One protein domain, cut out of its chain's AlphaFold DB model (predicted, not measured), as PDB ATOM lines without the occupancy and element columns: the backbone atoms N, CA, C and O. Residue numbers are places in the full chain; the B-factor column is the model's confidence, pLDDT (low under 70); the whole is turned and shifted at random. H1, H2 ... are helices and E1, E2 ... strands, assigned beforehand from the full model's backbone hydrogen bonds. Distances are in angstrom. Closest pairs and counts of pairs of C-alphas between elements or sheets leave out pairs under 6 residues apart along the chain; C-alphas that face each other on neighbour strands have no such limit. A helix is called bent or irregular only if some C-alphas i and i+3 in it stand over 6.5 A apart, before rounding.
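What this domain is: This is residues 6 to 111 of the 113 residues of an uncharacterized protein of Ancylostoma ceylanicum (UniProt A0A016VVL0). Two long helices running opposite ways, H1 and H3, make the core, with a small three-stranded sheet beside H1 and short H2 at H1's far end. A long loop, of which residues 79 to 84 stick out, leads to H4 outside this core. The printed part has 106 residues, with E1, H1, H2, H3, E2, E3 and H4 along it, and is mostly helix. The sheet, E1 E2 E3, is antiparallel; the whole is compact, with a radius of gyration of the C-alphas of 14.3 A and spans of 42 by 34 by 22 A.

How they stand to each other: E1, residues 6 to 8, is antiparallel to E2, residues 60 to 63, with N 7 and O 61 3.0 A apart. E2 and E3, residues 69 to 73, form a hairpin, with N 62 and O 71 2.8 A apart. H1, residues 11 to 28, only grazes the sheet with residues 13 to 24. H1 touches H3, residues 39 to 53, at a steep tilt of 43 degrees; the closest C-alphas are those of Arg 14 and Leu 50, 6.8 A. H2, residues 30 to 35, only just touches H1, only at the corner, with 3 pairs of C-alphas within 8 A; the closest are those of Leu 26 and Asn 32, 5.9 A. H4, residues 95 to 109, only just touches H2, with residues 96 to 100 alone and 3 such pairs; the closest C-alphas are those of Thr 35 and Glu 96, 6.3 A. Every O i to N i+4 pair is within hydrogen-bond range in H2, against 10 of 14 in H1, 9 of 11 in H3 and 8 of 11 in H4.

Where its parts are: E1 begins at C-alpha 6 (52.694, -35.417, -34.233). H1, 24.6 A long, has a kink of 43 degrees near residue 20 and is irregular, C-alphas 12 and 15 being 7.7 A apart; H3, 20.0 A, is only just irregular, with C-alphas 41 and 44 7.0 A apart. H4, 21.9 A, ends at C-alpha 109 (43.858, -39.784, -9.764).

The domain as a whole: The farthest C-alphas, those of Glu 65 and Arg 93, are 42.9 A apart. The printed part has no cut; the link from E3 to H4 is long, 21 residues. The model's pLDDT is under 70 at residue 85 and residues 101 to 111.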
ATOM      1  N   ILE A   6      52.768 -35.546 -35.688       96.81
ATOM      2  CA  ILE A   6      52.694 -35.417 -34.233       96.81
ATOM      3  C   ILE A   6      53.716 -34.381 -33.775       96.81
ATOM      4  O   ILE A   6      54.891 -34.459 -34.143       96.81
ATOM      5  N   SER A   7      53.285 -33.429 -32.956       97.06
ATOM      6  CA  SER A   7      54.147 -32.404 -32.364       97.06
ATOM      7  C   SER A   7      53.775 -32.132 -30.908       97.06
ATOM      8  O   SER A   7      52.702 -32.510 -30.440       97.06
ATOM      9  N   ILE A   8      54.682 -31.494 -30.170       97.69
ATOM     10  CA  ILE A   8      54.420 -31.055 -28.796       97.69
ATOM     11  C   ILE A   8      53.495 -29.834 -28.846       97.69
ATOM     12  O   ILE A   8      53.749 -28.891 -29.598       97.69
ATOM     13  N   ALA A   9      52.434 -29.858 -28.042       96.44
ATOM     14  CA  ALA A   9      51.554 -28.716 -27.855       96.44
ATOM     15  C   ALA A   9      52.263 -27.635 -27.029       96.44
ATOM     16  O   ALA A   9      53.035 -27.917 -26.115       96.44
ATOM     17  N   THR A  10      51.978 -26.380 -27.348       94.25
ATOM     18  CA  THR A  10      52.550 -25.206 -26.675       94.25
ATOM     19  C   THR A  10      51.436 -24.216 -26.380       94.25
ATOM     20  O   THR A  10      50.337 -24.342 -26.923       94.25
ATOM     21  N   ILE A  11      51.721 -23.207 -25.556       94.50
ATOM     22  CA  ILE A  11      50.738 -22.178 -25.203       94.50
ATOM     23  C   ILE A  11      50.178 -21.431 -26.426       94.50
ATOM     24  O   ILE A  11      49.015 -21.046 -26.423       94.50
ATOM     25  N   ASP A  12      50.959 -21.307 -27.502       95.62
ATOM     26  CA  ASP A  12      50.524 -20.668 -28.751       95.62
ATOM     27  C   ASP A  12      49.369 -21.420 -29.435       95.62
ATOM     28  O   ASP A  12      48.623 -20.839 -30.218       95.62
ATOM     29  N   HIS A  13      49.194 -22.705 -29.119       96.56
ATOM     30  CA  HIS A  13      48.121 -23.545 -29.649       96.56
ATOM     31  C   HIS A  13      46.841 -23.504 -28.798       96.56
ATOM     32  O   HIS A  13      45.862 -24.158 -29.149       96.56
ATOM     33  N   ARG A  14      46.827 -22.772 -27.671       96.62
ATOM     34  CA  ARG A  14      45.748 -22.823 -26.669       96.62
ATOM     35  C   ARG A  14      44.359 -22.608 -27.271       96.62
ATOM     36  O   ARG A  14      43.475 -23.419 -27.021       96.62
ATOM     37  N   GLU A  15      44.182 -21.555 -28.063       97.38
ATOM     38  CA  GLU A  15      42.876 -21.208 -28.645       97.38
ATOM     39  C   GLU A  15      42.391 -22.271 -29.642       97.38
ATOM     40  O   GLU A  15      41.250 -22.712 -29.570       97.38
ATOM     41  N   GLU A  16      43.276 -22.776 -30.505       97.56
ATOM     42  CA  GLU A  16      42.931 -23.830 -31.468       97.56
ATOM     43  C   GLU A  16      42.517 -25.132 -30.767       97.56
ATOM     44  O   GLU A  16      41.534 -25.772 -31.145       97.56
ATOM     45  N   ILE A  17      43.250 -25.526 -29.720       97.25
ATOM     46  CA  ILE A  17      42.921 -26.718 -28.933       97.25
ATOM     47  C   ILE A  17      41.589 -26.514 -28.208       97.25
ATOM     48  O   ILE A  17      40.768 -27.432 -28.166       97.25
ATOM     49  N   ARG A  18      41.362 -25.324 -27.644       96.62
ATOM     50  CA  ARG A  18      40.110 -24.981 -26.970       96.62
ATOM     51  C   ARG A  18      38.925 -25.144 -27.913       96.62
ATOM     52  O   ARG A  18      37.979 -25.846 -27.564       96.62
ATOM     53  N   ASP A  19      39.008 -24.576 -29.111       97.06
ATOM     54  CA  ASP A  19      37.966 -24.692 -30.133       97.06
ATOM     55  C   ASP A  19      37.721 -26.153 -30.526       97.06
ATOM     56  O   ASP A  19      36.576 -26.589 -30.658       97.06
ATOM     57  N   PHE A  20      38.788 -26.944 -30.653       95.81
ATOM     58  CA  PHE A  20      38.685 -28.372 -30.945       95.81
ATOM     59  C   PHE A  20      37.961 -29.146 -29.835       95.81
ATOM     60  O   PHE A  20      37.077 -29.956 -30.122       95.81
ATOM     61  N   ILE A  21      38.283 -28.875 -28.569       94.62
ATOM     62  CA  ILE A  21      37.629 -29.493 -27.406       94.62
ATOM     63  C   ILE A  21      36.150 -29.094 -27.344       94.62
ATOM     64  O   ILE A  21      35.300 -29.965 -27.161       94.62
ATOM     65  N   MET A  22      35.824 -27.814 -27.539       94.12
ATOM     66  CA  MET A  22      34.430 -27.345 -27.552       94.12
ATOM     67  C   MET A  22      33.623 -27.966 -28.688       94.12
ATOM     68  O   MET A  22      32.441 -28.261 -28.532       94.12
ATOM     69  N   LYS A  23      34.253 -28.188 -29.840       94.44
ATOM     70  CA  LYS A  23      33.587 -28.762 -31.007       94.44
ATOM     71  C   LYS A  23      33.371 -30.270 -30.898       94.44
ATOM     72  O   LYS A  23      32.332 -30.753 -31.340       94.44
ATOM     73  N   HIS A  24      34.347 -31.002 -30.363       92.06
ATOM     74  CA  HIS A  24      34.339 -32.466 -30.341       92.06
ATOM     75  C   HIS A  24      34.066 -33.020 -28.947       92.06
ATOM     76  O   HIS A  24      33.047 -33.663 -28.719       92.06
ATOM     77  N   PHE A  25      34.935 -32.734 -27.979       91.31
ATOM     78  CA  PHE A  25      34.871 -33.350 -26.654       91.31
ATOM     79  C   PHE A  25      33.603 -32.975 -25.872       91.31
ATOM     80  O   PHE A  25      32.980 -33.840 -25.260       91.31
ATOM     81  N   LEU A  26      33.170 -31.712 -25.932       91.00
ATOM     82  CA  LEU A  26      31.907 -31.278 -25.319       91.00
ATOM     83  C   LEU A  26      30.697 -32.057 -25.864       91.00
ATOM     84  O   LEU A  26      29.754 -32.334 -25.131       91.00
ATOM     85  N   VAL A  27      30.714 -32.408 -27.149       91.00
ATOM     86  CA  VAL A  27      29.566 -33.013 -27.840       91.00
ATOM     87  C   VAL A  27      29.608 -34.543 -27.809       91.00
ATOM     88  O   VAL A  27      28.561 -35.182 -27.871       91.00
ATOM     89  N   GLU A  28      30.798 -35.135 -27.737       88.69
ATOM     90  CA  GLU A  28      31.007 -36.573 -27.941       88.69
ATOM     91  C   GLU A  28      31.335 -37.334 -26.650       88.69
ATOM     92  O   GLU A  28      31.082 -38.538 -26.572       88.69
ATOM     93  N   GLU A  29      31.894 -36.669 -25.632       89.31
ATOM     94  CA  GLU A  29      32.256 -37.335 -24.381       89.31
ATOM     95  C   GLU A  29      30.994 -37.793 -23.627       89.31
ATOM     96  O   GLU A  29      29.997 -37.079 -23.504       89.31
ATOM     97  N   THR A  30      31.028 -39.032 -23.143       89.19
ATOM     98  CA  THR A  30      29.884 -39.739 -22.565       89.19
ATOM     99  C   THR A  30      29.191 -39.016 -21.413       89.19
ATOM    100  O   THR A  30      27.959 -39.009 -21.369       89.19
ATOM    101  N   MET A  31      29.935 -38.410 -20.489       87.75
ATOM    102  CA  MET A  31      29.383 -37.669 -19.354       87.75
ATOM    103  C   MET A  31      28.801 -36.324 -19.792       87.75
ATOM    104  O   MET A  31      27.711 -35.953 -19.339       87.75
ATOM    105  N   ASN A  32      29.461 -35.633 -20.722       89.06
ATOM    106  CA  ASN A  32      28.936 -34.404 -21.316       89.06
ATOM    107  C   ASN A  32      27.595 -34.658 -22.026       89.06
ATOM    108  O   ASN A  32      26.614 -33.949 -21.779       89.06
ATOM    109  N   VAL A  33      27.509 -35.733 -22.816       90.38
ATOM    110  CA  VAL A  33      26.268 -36.175 -23.475       90.38
ATOM    111  C   VAL A  33      25.202 -36.563 -22.452       90.38
ATOM    112  O   VAL A  33      24.055 -36.129 -22.560       90.38
ATOM    113  N   ALA A  34      25.561 -37.362 -21.443       90.44
ATOM    114  CA  ALA A  34      24.617 -37.853 -20.441       90.44
ATOM    115  C   ALA A  34      23.990 -36.726 -19.611       90.44
ATOM    116  O   ALA A  34      22.841 -36.838 -19.182       90.44
ATOM    117  N   THR A  35      24.734 -35.646 -19.385       89.75
ATOM    118  CA  THR A  35      24.254 -34.501 -18.609       89.75
ATOM    119  C   THR A  35      23.719 -33.370 -19.461       89.75
ATOM    120  O   THR A  35      23.085 -32.477 -18.904       89.75
ATOM    121  N   ALA A  36      23.919 -33.385 -20.780       92.38
ATOM    122  CA  ALA A  36      23.642 -32.235 -21.634       92.38
ATOM    123  C   ALA A  36      24.228 -30.947 -21.021       92.38
ATOM    124  O   ALA A  36      23.516 -29.961 -20.796       92.38
ATOM    125  N   ILE A  37      25.507 -31.011 -20.638       91.69
ATOM    126  CA  ILE A  37      26.242 -29.840 -20.163       91.69
ATOM    127  C   ILE A  37      26.346 -28.832 -21.308       91.69
ATOM    128  O   ILE A  37      26.602 -29.189 -22.458       91.69
ATOM    129  N   THR A  38      26.080 -27.567 -21.010       92.56
ATOM    130  CA  THR A  38      26.184 -26.498 -22.006       92.56
ATOM    131  C   THR A  38      27.627 -26.027 -22.157       92.56
ATOM    132  O   THR A  38      28.459 -26.231 -21.275       92.56
ATOM    133  N   GLU A  39      27.924 -25.335 -23.256       92.88
ATOM    134  CA  GLU A  39      29.237 -24.713 -23.459       92.88
ATOM    135  C   GLU A  39      29.594 -23.736 -22.325       92.88
ATOM    136  O   GLU A  39      30.716 -23.760 -21.833       92.88
ATOM    137  N   GLU A  40      28.631 -22.933 -21.850       92.19
ATOM    138  CA  GLU A  40      28.833 -22.004 -20.726       92.19
ATOM    139  C   GLU A  40      29.221 -22.744 -19.436       92.19
ATOM    140  O   GLU A  40      30.080 -22.287 -18.684       92.19
ATOM    141  N   GLU A  41      28.614 -23.907 -19.194       90.56
ATOM    142  CA  GLU A  41      28.892 -24.731 -18.017       90.56
ATOM    143  C   GLU A  41      30.227 -25.479 -18.130       90.56
ATOM    144  O   GLU A  41      30.910 -25.652 -17.123       90.56
ATOM    145  N   PHE A  42      30.615 -25.906 -19.333       90.69
ATOM    146  CA  PHE A  42      31.840 -26.672 -19.572       90.69
ATOM    147  C   PHE A  42      33.089 -25.792 -19.758       90.69
ATOM    148  O   PHE A  42      34.196 -26.212 -19.418       90.69
ATOM    149  N   ALA A  43      32.930 -24.558 -20.250       91.81
ATOM    150  CA  ALA A  43      34.033 -23.642 -20.548       91.81
ATOM    151  C   ALA A  43      35.068 -23.490 -19.420       91.81
ATOM    152  O   ALA A  43      36.256 -23.665 -19.703       91.81
ATOM    153  N   PRO A  44      34.673 -23.277 -18.147       90.50
ATOM    154  CA  PRO A  44      35.633 -23.163 -17.050       90.50
ATOM    155  C   PRO A  44      36.521 -24.402 -16.881       90.50
ATOM    156  O   PRO A  44      37.701 -24.281 -16.558       90.50
ATOM    157  N   PHE A  45      35.970 -25.596 -17.115       88.19
ATOM    158  CA  PHE A  45      36.721 -26.846 -17.019       88.19
ATOM    159  C   PHE A  45      37.725 -26.994 -18.164       88.19
ATOM    160  O   PHE A  45      38.881 -27.352 -17.921       88.19
ATOM    161  N   ALA A  46      37.313 -26.687 -19.396       90.81
ATOM    162  CA  ALA A  46      38.212 -26.714 -20.545       90.81
ATOM    163  C   ALA A  46      39.378 -25.733 -20.361       90.81
ATOM    164  O   ALA A  46      40.533 -26.105 -20.561       90.81
ATOM    165  N   ASP A  47      39.082 -24.510 -19.917       92.56
ATOM    166  CA  ASP A  47      40.087 -23.472 -19.700       92.56
ATOM    167  C   ASP A  47      41.095 -23.876 -18.610       92.56
ATOM    168  O   ASP A  47      42.300 -23.845 -18.856       92.56
ATOM    169  N   ALA A  48      40.634 -24.379 -17.460       89.00
ATOM    170  CA  ALA A  48      41.526 -24.866 -16.401       89.00
ATOM    171  C   ALA A  48      42.373 -26.083 -16.832       89.00
ATOM    172  O   ALA A  48      43.541 -26.224 -16.450       89.00
ATOM    173  N   SER A  49      41.800 -26.967 -17.653       88.88
ATOM    174  CA  SER A  49      42.519 -28.123 -18.199       88.88
ATOM    175  C   SER A  49      43.641 -27.688 -19.144       88.88
ATOM    176  O   SER A  49      44.746 -28.226 -19.084       88.88
ATOM    177  N   LEU A  50      43.403 -26.685 -19.992       92.25
ATOM    178  CA  LEU A  50      44.426 -26.127 -20.884       92.25
ATOM    179  C   LEU A  50      45.508 -25.376 -20.114       92.25
ATOM    180  O   LEU A  50      46.696 -25.574 -20.376       92.25
ATOM    181  N   ASP A  51      45.106 -24.570 -19.136       89.62
ATOM    182  CA  ASP A  51      46.029 -23.778 -18.327       89.62
ATOM    183  C   ASP A  51      46.994 -24.668 -17.533       89.62
ATOM    184  O   ASP A  51      48.141 -24.288 -17.333       89.62
ATOM    185  N   SER A  52      46.584 -25.873 -17.127       86.88
ATOM    186  CA  SER A  52      47.484 -26.840 -16.480       86.88
ATOM    187  C   SER A  52      48.309 -27.666 -17.477       86.88
ATOM    188  O   SER A  52      49.502 -27.893 -17.262       86.88
ATOM    189  N   SER A  53      47.706 -28.109 -18.580       90.12
ATOM    190  CA  SER A  53      48.334 -29.056 -19.517       90.12
ATOM    191  C   SER A  53      49.319 -28.429 -20.509       90.12
ATOM    192  O   SER A  53      50.193 -29.132 -21.024       90.12
ATOM    193  N   LEU A  54      49.222 -27.123 -20.773       92.38
ATOM    194  CA  LEU A  54      50.095 -26.413 -21.724       92.38
ATOM    195  C   LEU A  54      51.300 -25.722 -21.073       92.38
ATOM    196  O   LEU A  54      52.162 -25.200 -21.781       92.38
ATOM    197  N   LEU A  55      51.409 -25.749 -19.740       88.25
ATOM    198  CA  LEU A  55      52.589 -25.252 -19.016       88.25
ATOM    199  C   LEU A  55      53.797 -26.187 -19.122       88.25
ATOM    200  O   LEU A  55      54.907 -25.818 -18.735       88.25
ATOM    201  N   THR A  56      53.598 -27.405 -19.629       86.31
ATOM    202  CA  THR A  56      54.632 -28.436 -19.703       86.31
ATOM    203  C   THR A  56      54.654 -29.084 -21.092       86.31
ATOM    204  O   THR A  56      53.620 -29.151 -21.757       86.31
ATOM    205  N   PRO A  57      55.806 -29.598 -21.558       91.56
ATOM    206  CA  PRO A  57      55.935 -30.182 -22.894       91.56
ATOM    207  C   PRO A  57      55.447 -31.647 -22.959       91.56
ATOM    208  O   PRO A  57      56.060 -32.472 -23.633       91.56
ATOM    209  N   PHE A  58      54.380 -31.991 -22.230       92.19
ATOM    210  CA  PHE A  58      53.814 -33.351 -22.180       92.19
ATOM    211  C   PHE A  58      52.519 -33.512 -22.978       92.19
ATOM    212  O   PHE A  58      52.077 -34.637 -23.211       92.19
ATOM    213  N   SER A  59      51.926 -32.409 -23.424       95.19
ATOM    214  CA  SER A  59      50.758 -32.432 -24.297       95.19
ATOM    215  C   SER A  59      51.184 -32.552 -25.762       95.19
ATOM    216  O   SER A  59      52.201 -31.985 -26.170       95.19
ATOM    217  N   VAL A  60      50.417 -33.286 -26.567       97.12
ATOM    218  CA  VAL A  60      50.736 -33.545 -27.982       97.12
ATOM    219  C   VAL A  60      49.573 -33.202 -28.902       97.12
ATOM    220  O   VAL A  60      48.410 -33.440 -28.576       97.12
ATOM    221  N   LEU A  61      49.911 -32.670 -30.073       97.38
ATOM    222  CA  LEU A  61      49.004 -32.413 -31.183       97.38
ATOM    223  C   LEU A  61      49.189 -33.477 -32.252       97.38
ATOM    224  O   LEU A  61      50.310 -33.901 -32.534       97.38
ATOM    225  N   CYS A  62      48.088 -33.860 -32.878       97.06
ATOM    226  CA  CYS A  62      48.056 -34.679 -34.075       97.06
ATOM    227  C   CYS A  62      47.401 -33.863 -35.187       97.06
ATOM    228  O   CYS A  62      46.242 -33.468 -35.061       97.06
ATOM    229  N   ARG A  63      48.131 -33.604 -36.271       96.94
ATOM    230  CA  ARG A  63      47.617 -32.904 -37.452       96.94
ATOM    231  C   ARG A  63      47.472 -33.848 -38.629       96.94
ATOM    232  O   ARG A  63      48.318 -34.720 -38.828       96.94
ATOM    233  N   SER A  64      46.417 -33.656 -39.408       95.00
ATOM    234  CA  SER A  64      46.252 -34.302 -40.709       95.00
ATOM    235  C   SER A  64      47.277 -33.774 -41.721       95.00
ATOM    236  O   SER A  64      47.966 -32.777 -41.494       95.00
ATOM    237  N   GLU A  65      47.331 -34.400 -42.894       92.38
ATOM    238  CA  GLU A  65      48.147 -33.934 -44.017       92.38
ATOM    239  C   GLU A  65      47.758 -32.524 -44.507       92.38
ATOM    240  O   GLU A  65      48.619 -31.780 -44.973       92.38
ATOM    241  N   SER A  66      46.489 -32.119 -44.348       92.44
ATOM    242  CA  SER A  66      46.024 -30.755 -44.648       92.44
ATOM    243  C   SER A  66      46.497 -29.709 -43.631       92.44
ATOM    244  O   SER A  66      46.346 -28.515 -43.878       92.44
ATOM    245  N   GLY A  67      47.087 -30.139 -42.511       91.81
ATOM    246  CA  GLY A  67      47.502 -29.278 -41.404       91.81
ATOM    247  C   GLY A  67      46.410 -29.041 -40.358       91.81
ATOM    248  O   GLY A  67      46.683 -28.405 -39.338       91.81
ATOM    249  N   ASP A  68      45.208 -29.579 -40.563       94.31
ATOM    250  CA  ASP A  68      44.103 -29.449 -39.615       94.31
ATOM    251  C   ASP A  68      44.379 -30.260 -38.347       94.31
ATOM    252  O   ASP A  68      44.953 -31.354 -38.397       94.31
ATOM    253  N   LEU A  69      43.953 -29.739 -37.197       95.94
ATOM    254  CA  LEU A  69      44.027 -30.475 -35.941       95.94
ATOM    255  C   LEU A  69      43.074 -31.678 -36.004       95.94
ATOM    256  O   LEU A  69      41.859 -31.524 -36.107       95.94
ATOM    257  N   ALA A  70      43.647 -32.878 -35.962       95.25
ATOM    258  CA  ALA A  70      42.928 -34.148 -36.010       95.25
ATOM    259  C   ALA A  70      42.760 -34.772 -34.617       95.25
ATOM    260  O   ALA A  70      41.895 -35.619 -34.412       95.25
ATOM    261  N   GLY A  71      43.590 -34.367 -33.657       94.75
ATOM    262  CA  GLY A  71      43.477 -34.806 -32.278       94.75
ATOM    263  C   GLY A  71      44.472 -34.116 -31.361       94.75
ATOM    264  O   GLY A  71      45.480 -33.557 -31.797       94.75
ATOM    265  N   VAL A  72      44.192 -34.197 -30.068       96.31
ATOM    266  CA  VAL A  72      45.041 -33.673 -29.002       96.31
ATOM    267  C   VAL A  72      45.052 -34.667 -27.846       96.31
ATOM    268  O   VAL A  72      44.025 -35.265 -27.529       96.31
ATOM    269  N   ALA A  73      46.208 -34.841 -27.210       95.31
ATOM    270  CA  ALA A  73      46.291 -35.472 -25.900       95.31
ATOM    271  C   ALA A  73      46.870 -34.460 -24.915       95.31
ATOM    272  O   ALA A  73      48.036 -34.074 -25.018       95.31
ATOM    273  N   LEU A  74      46.030 -34.020 -23.980       93.25
ATOM    274  CA  LEU A  74      46.407 -33.094 -22.923       93.25
ATOM    275  C   LEU A  74      46.879 -33.871 -21.700       93.25
ATOM    276  O   LEU A  74      46.198 -34.785 -21.238       93.25
ATOM    277  N   SER A  75      48.049 -33.504 -21.191       90.75
ATOM    278  CA  SER A  75      48.629 -34.097 -19.989       90.75
ATOM    279  C   SER A  75      49.066 -32.994 -19.038       90.75
ATOM    280  O   SER A  75      49.736 -32.050 -19.449       90.75
ATOM    281  N   SER A  76      48.711 -33.130 -17.767       85.50
ATOM    282  CA  SER A  76      49.235 -32.320 -16.669       85.50
ATOM    283  C   SER A  76      50.171 -33.168 -15.804       85.50
ATOM    284  O   SER A  76      50.078 -34.396 -15.780       85.50
ATOM    285  N   ILE A  77      51.101 -32.511 -15.112       84.38
ATOM    286  CA  ILE A  77      51.945 -33.149 -14.098       84.38
ATOM    287  C   ILE A  77      51.303 -32.875 -12.744       84.38
ATOM    288  O   ILE A  77      51.078 -31.714 -12.414       84.38
ATOM    289  N   CYS A  78      51.039 -33.930 -11.981       81.31
ATOM    290  CA  CYS A  78      50.598 -33.824 -10.597       81.31
ATOM    291  C   CYS A  78      51.787 -34.107  -9.675       81.31
ATOM    292  O   CYS A  78      52.506 -35.095  -9.854       81.31
ATOM    293  N   HIS A  79      52.000 -33.255  -8.682       80.62
ATOM    294  CA  HIS A  79      52.955 -33.484  -7.608       80.62
ATOM    295  C   HIS A  79      52.231 -33.958  -6.347       80.62
ATOM    296  O   HIS A  79      51.111 -33.555  -6.055       80.62
ATOM    297  N   ARG A  80      52.906 -34.791  -5.549       80.62
ATOM    298  CA  ARG A  80      52.351 -35.312  -4.288       80.62
ATOM    299  C   ARG A  80      51.967 -34.209  -3.295       80.62
ATOM    300  O   ARG A  80      51.065 -34.412  -2.490       80.62
ATOM    301  N   ASP A  81      52.673 -33.085  -3.352       85.94
ATOM    302  CA  ASP A  81      52.487 -31.950  -2.450       85.94
ATOM    303  C   ASP A  81      51.566 -30.868  -3.046       85.94
ATOM    304  O   ASP A  81      51.419 -29.800  -2.446       85.94
ATOM    305  N   ASP A  82      50.964 -31.111  -4.220       77.44
ATOM    306  CA  ASP A  82      50.020 -30.167  -4.816       77.44
ATOM    307  C   ASP A  82      48.797 -29.979  -3.904       77.44
ATOM    308  O   ASP A  82      48.352 -30.921  -3.235       77.44
ATOM    309  N   PRO A  83      48.234 -28.759  -3.851       76.25
ATOM    310  CA  PRO A  83      46.998 -28.524  -3.124       76.25
ATOM    311  C   PRO A  83      45.875 -29.404  -3.679       76.25
ATOM    312  O   PRO A  83      45.863 -29.765  -4.856       76.25
ATOM    313  N   GLU A  84      44.900 -29.714  -2.824       73.19
ATOM    314  CA  GLU A  84      43.722 -30.477  -3.231       73.19
ATOM    315  C   GLU A  84      43.060 -29.808  -4.445       73.19
ATOM    316  O   GLU A  84      42.875 -28.587  -4.477       73.19
ATOM    317  N   PHE A  85      42.754 -30.610  -5.468       68.56
ATOM    318  CA  PHE A  85      42.249 -30.099  -6.734       68.56
ATOM    319  C   PHE A  85      40.965 -29.290  -6.517       68.56
ATOM    320  O   PHE A  85      39.955 -29.795  -6.022       68.56
ATOM    321  N   SER A  86      40.993 -28.024  -6.928       70.00
ATOM    322  CA  SER A  86      39.811 -27.168  -6.918       70.00
ATOM    323  C   SER A  86      38.987 -27.449  -8.166       70.00
ATOM    324  O   SER A  86      39.445 -27.174  -9.270       70.00
ATOM    325  N   ASN A  87      37.757 -27.942  -7.996       74.62
ATOM    326  CA  ASN A  87      36.844 -28.178  -9.113       74.62
ATOM    327  C   ASN A  87      36.616 -26.868  -9.904       74.62
ATOM    328  O   ASN A  87      35.994 -25.944  -9.367       74.62
ATOM    329  N   PRO A  88      37.070 -26.773 -11.170       77.06
ATOM    330  CA  PRO A  88      36.965 -25.549 -11.960       77.06
ATOM    331  C   PRO A  88      35.520 -25.225 -12.361       77.06
ATOM    332  O   PRO A  88      35.220 -24.078 -12.681       77.06
ATOM    333  N   LEU A  89      34.593 -26.186 -12.254       76.81
ATOM    334  CA  LEU A  89      33.153 -25.944 -12.398       76.81
ATOM    335  C   LEU A  89      32.559 -25.174 -11.198       76.81
ATOM    336  O   LEU A  89      31.402 -24.751 -11.230       76.81
ATOM    337  N   GLY A  90      33.329 -24.997 -10.117       77.19
ATOM    338  CA  GLY A  90      32.948 -24.224  -8.941       77.19
ATOM    339  C   GLY A  90      31.765 -24.831  -8.191       77.19
ATOM    340  O   GLY A  90      31.859 -25.913  -7.613       77.19
ATOM    341  N   SER A  91      30.638 -24.115  -8.168       76.69
ATOM    342  CA  SER A  91      29.377 -24.567  -7.561       76.69
ATOM    343  C   SER A  91      28.273 -24.654  -8.623       76.69
ATOM    344  O   SER A  91      27.427 -23.754  -8.690       76.69
ATOM    345  N   PRO A  92      28.266 -25.707  -9.467       79.25
ATOM    346  CA  PRO A  92      27.241 -25.880 -10.488       79.25
ATOM    347  C   PRO A  92      25.850 -25.897  -9.861       79.25
ATOM    348  O   PRO A  92      25.624 -26.535  -8.832       79.25
ATOM    349  N   ARG A  93      24.888 -25.227 -10.504       79.50
ATOM    350  CA  ARG A  93      23.486 -25.232 -10.047       79.50
ATOM    351  C   ARG A  93      22.830 -26.602 -10.218       79.50
ATOM    352  O   ARG A  93      21.893 -26.926  -9.492       79.50
ATOM    353  N   ARG A  94      23.308 -27.377 -11.193       86.62
ATOM    354  CA  ARG A  94      22.775 -28.682 -11.581       86.62
ATOM    355  C   ARG A  94      23.549 -29.805 -10.873       86.62
ATOM    356  O   ARG A  94      24.764 -29.901 -11.065       86.62
ATOM    357  N   PRO A  95      22.885 -30.649 -10.060       82.62
ATOM    358  CA  PRO A  95      23.539 -31.719  -9.305       82.62
ATOM    359  C   PRO A  95      24.308 -32.723 -10.173       82.62
ATOM    360  O   PRO A  95      25.361 -33.208  -9.763       82.62
ATOM    361  N   GLU A  96      23.808 -33.019 -11.371       82.25
ATOM    362  CA  GLU A  96      24.433 -33.944 -12.315       82.25
ATOM    363  C   GLU A  96      25.769 -33.416 -12.863       82.25
ATOM    364  O   GLU A  96      26.725 -34.177 -12.974       82.25
ATOM    365  N   ILE A  97      25.893 -32.103 -13.084       82.19
ATOM    366  CA  ILE A  97      27.154 -31.460 -13.494       82.19
ATOM    367  C   ILE A  97      28.143 -31.427 -12.327       82.19
ATOM    368  O   ILE A  97      29.334 -31.690 -12.490       82.19
ATOM    369  N   ALA A  98      27.651 -31.166 -11.113       79.56
ATOM    370  CA  ALA A  98      28.480 -31.229  -9.913       79.56
ATOM    371  C   ALA A  98      29.052 -32.640  -9.670       79.56
ATOM    372  O   ALA A  98      30.129 -32.768  -9.087       79.56
ATOM    373  N   ALA A  99      28.350 -33.691 -10.110       75.81
ATOM    374  CA  ALA A  99      28.835 -35.065 -10.042       75.81
ATOM    375  C   ALA A  99      29.954 -35.346 -11.061       75.81
ATOM    376  O   ALA A  99      30.927 -36.000 -10.689       75.81
ATOM    377  N   ILE A 100      29.875 -34.805 -12.284       74.69
ATOM    378  CA  ILE A 100      30.952 -34.911 -13.291       74.69
ATOM    379  C   ILE A 100      32.237 -34.290 -12.770       74.69
ATOM    380  O   ILE A 100      33.267 -34.953 -12.728       74.69
ATOM    381  N   GLY A 101      32.155 -33.056 -12.264       66.56
ATOM    382  CA  GLY A 101      33.321 -32.371 -11.714       66.56
ATOM    383  C   GLY A 101      33.979 -33.120 -10.555       66.56
ATOM    384  O   GLY A 101      35.132 -32.854 -10.264       66.56
ATOM    385  N   LYS A 102      33.283 -34.059  -9.898       63.25
ATOM    386  CA  LYS A 102      33.879 -34.982  -8.921       63.25
ATOM    387  C   LYS A 102      34.428 -36.257  -9.564       63.25
ATOM    388  O   LYS A 102      35.412 -36.778  -9.063       63.25
ATOM    389  N   ALA A 103      33.799 -36.779 -10.614       55.81
ATOM    390  CA  ALA A 103      34.178 -38.029 -11.275       55.81
ATOM    391  C   ALA A 103      35.414 -37.884 -12.182       55.81
ATOM    392  O   ALA A 103      36.283 -38.753 -12.145       55.81
ATOM    393  N   ASP A 104      35.542 -36.776 -12.916       54.72
ATOM    394  CA  ASP A 104      36.720 -36.514 -13.759       54.72
ATOM    395  C   ASP A 104      37.996 -36.350 -12.917       54.72
ATOM    396  O   ASP A 104      39.064 -36.829 -13.299       54.72
ATOM    397  N   ILE A 105      37.861 -35.820 -11.693       49.72
ATOM    398  CA  ILE A 105      38.934 -35.783 -10.683       49.72
ATOM    399  C   ILE A 105      39.426 -37.200 -10.347       49.72
ATOM    400  O   ILE A 105      40.629 -37.430 -10.206       49.72
ATOM    401  N   TYR A 106      38.518 -38.176 -10.237       39.06
ATOM    402  CA  TYR A 106      38.896 -39.557  -9.935       39.06
ATOM    403  C   TYR A 106      39.589 -40.248 -11.112       39.06
ATOM    404  O   TYR A 106      40.505 -41.026 -10.862       39.06
ATOM    405  N   PHE A 107      39.233 -39.951 -12.368       38.41
ATOM    406  CA  PHE A 107      39.933 -40.507 -13.536       38.41
ATOM    407  C   PHE A 107      41.365 -39.969 -13.687       38.41
ATOM    408  O   PHE A 107      42.249 -40.704 -14.132       38.41
ATOM    409  N   GLN A 108      41.619 -38.725 -13.267       41.06
ATOM    410  CA  GLN A 108      42.972 -38.167 -13.173       41.06
ATOM    411  C   GLN A 108      43.802 -38.804 -12.045       41.06
ATOM    412  O   GLN A 108      44.998 -39.025 -12.225       41.06
ATOM    413  N   LEU A 109      43.180 -39.169 -10.917       31.52
ATOM    414  CA  LEU A 109      43.858 -39.784  -9.764       31.52
ATOM    415  C   LEU A 109      44.009 -41.314  -9.862       31.52
ATOM    416  O   LEU A 109      44.947 -41.882  -9.306       31.52
ATOM    417  N   SER A 110      43.132 -42.018 -10.583       27.77
ATOM    418  CA  SER A 110      43.126 -43.490 -10.625       27.77
ATOM    419  C   SER A 110      44.216 -44.115 -11.506       27.77
ATOM    420  O   SER A 110      44.195 -45.325 -11.718       27.77
ATOM    421  N   ARG A 111      45.164 -43.328 -12.037       32.75
ATOM    422  CA  ARG A 111      46.371 -43.841 -12.719       32.75
ATOM    423  C   ARG A 111      47.596 -43.962 -11.803       32.75
ATOM    424  O   ARG A 111      48.633 -44.411 -12.286       32.75
TER     425      ARG A 111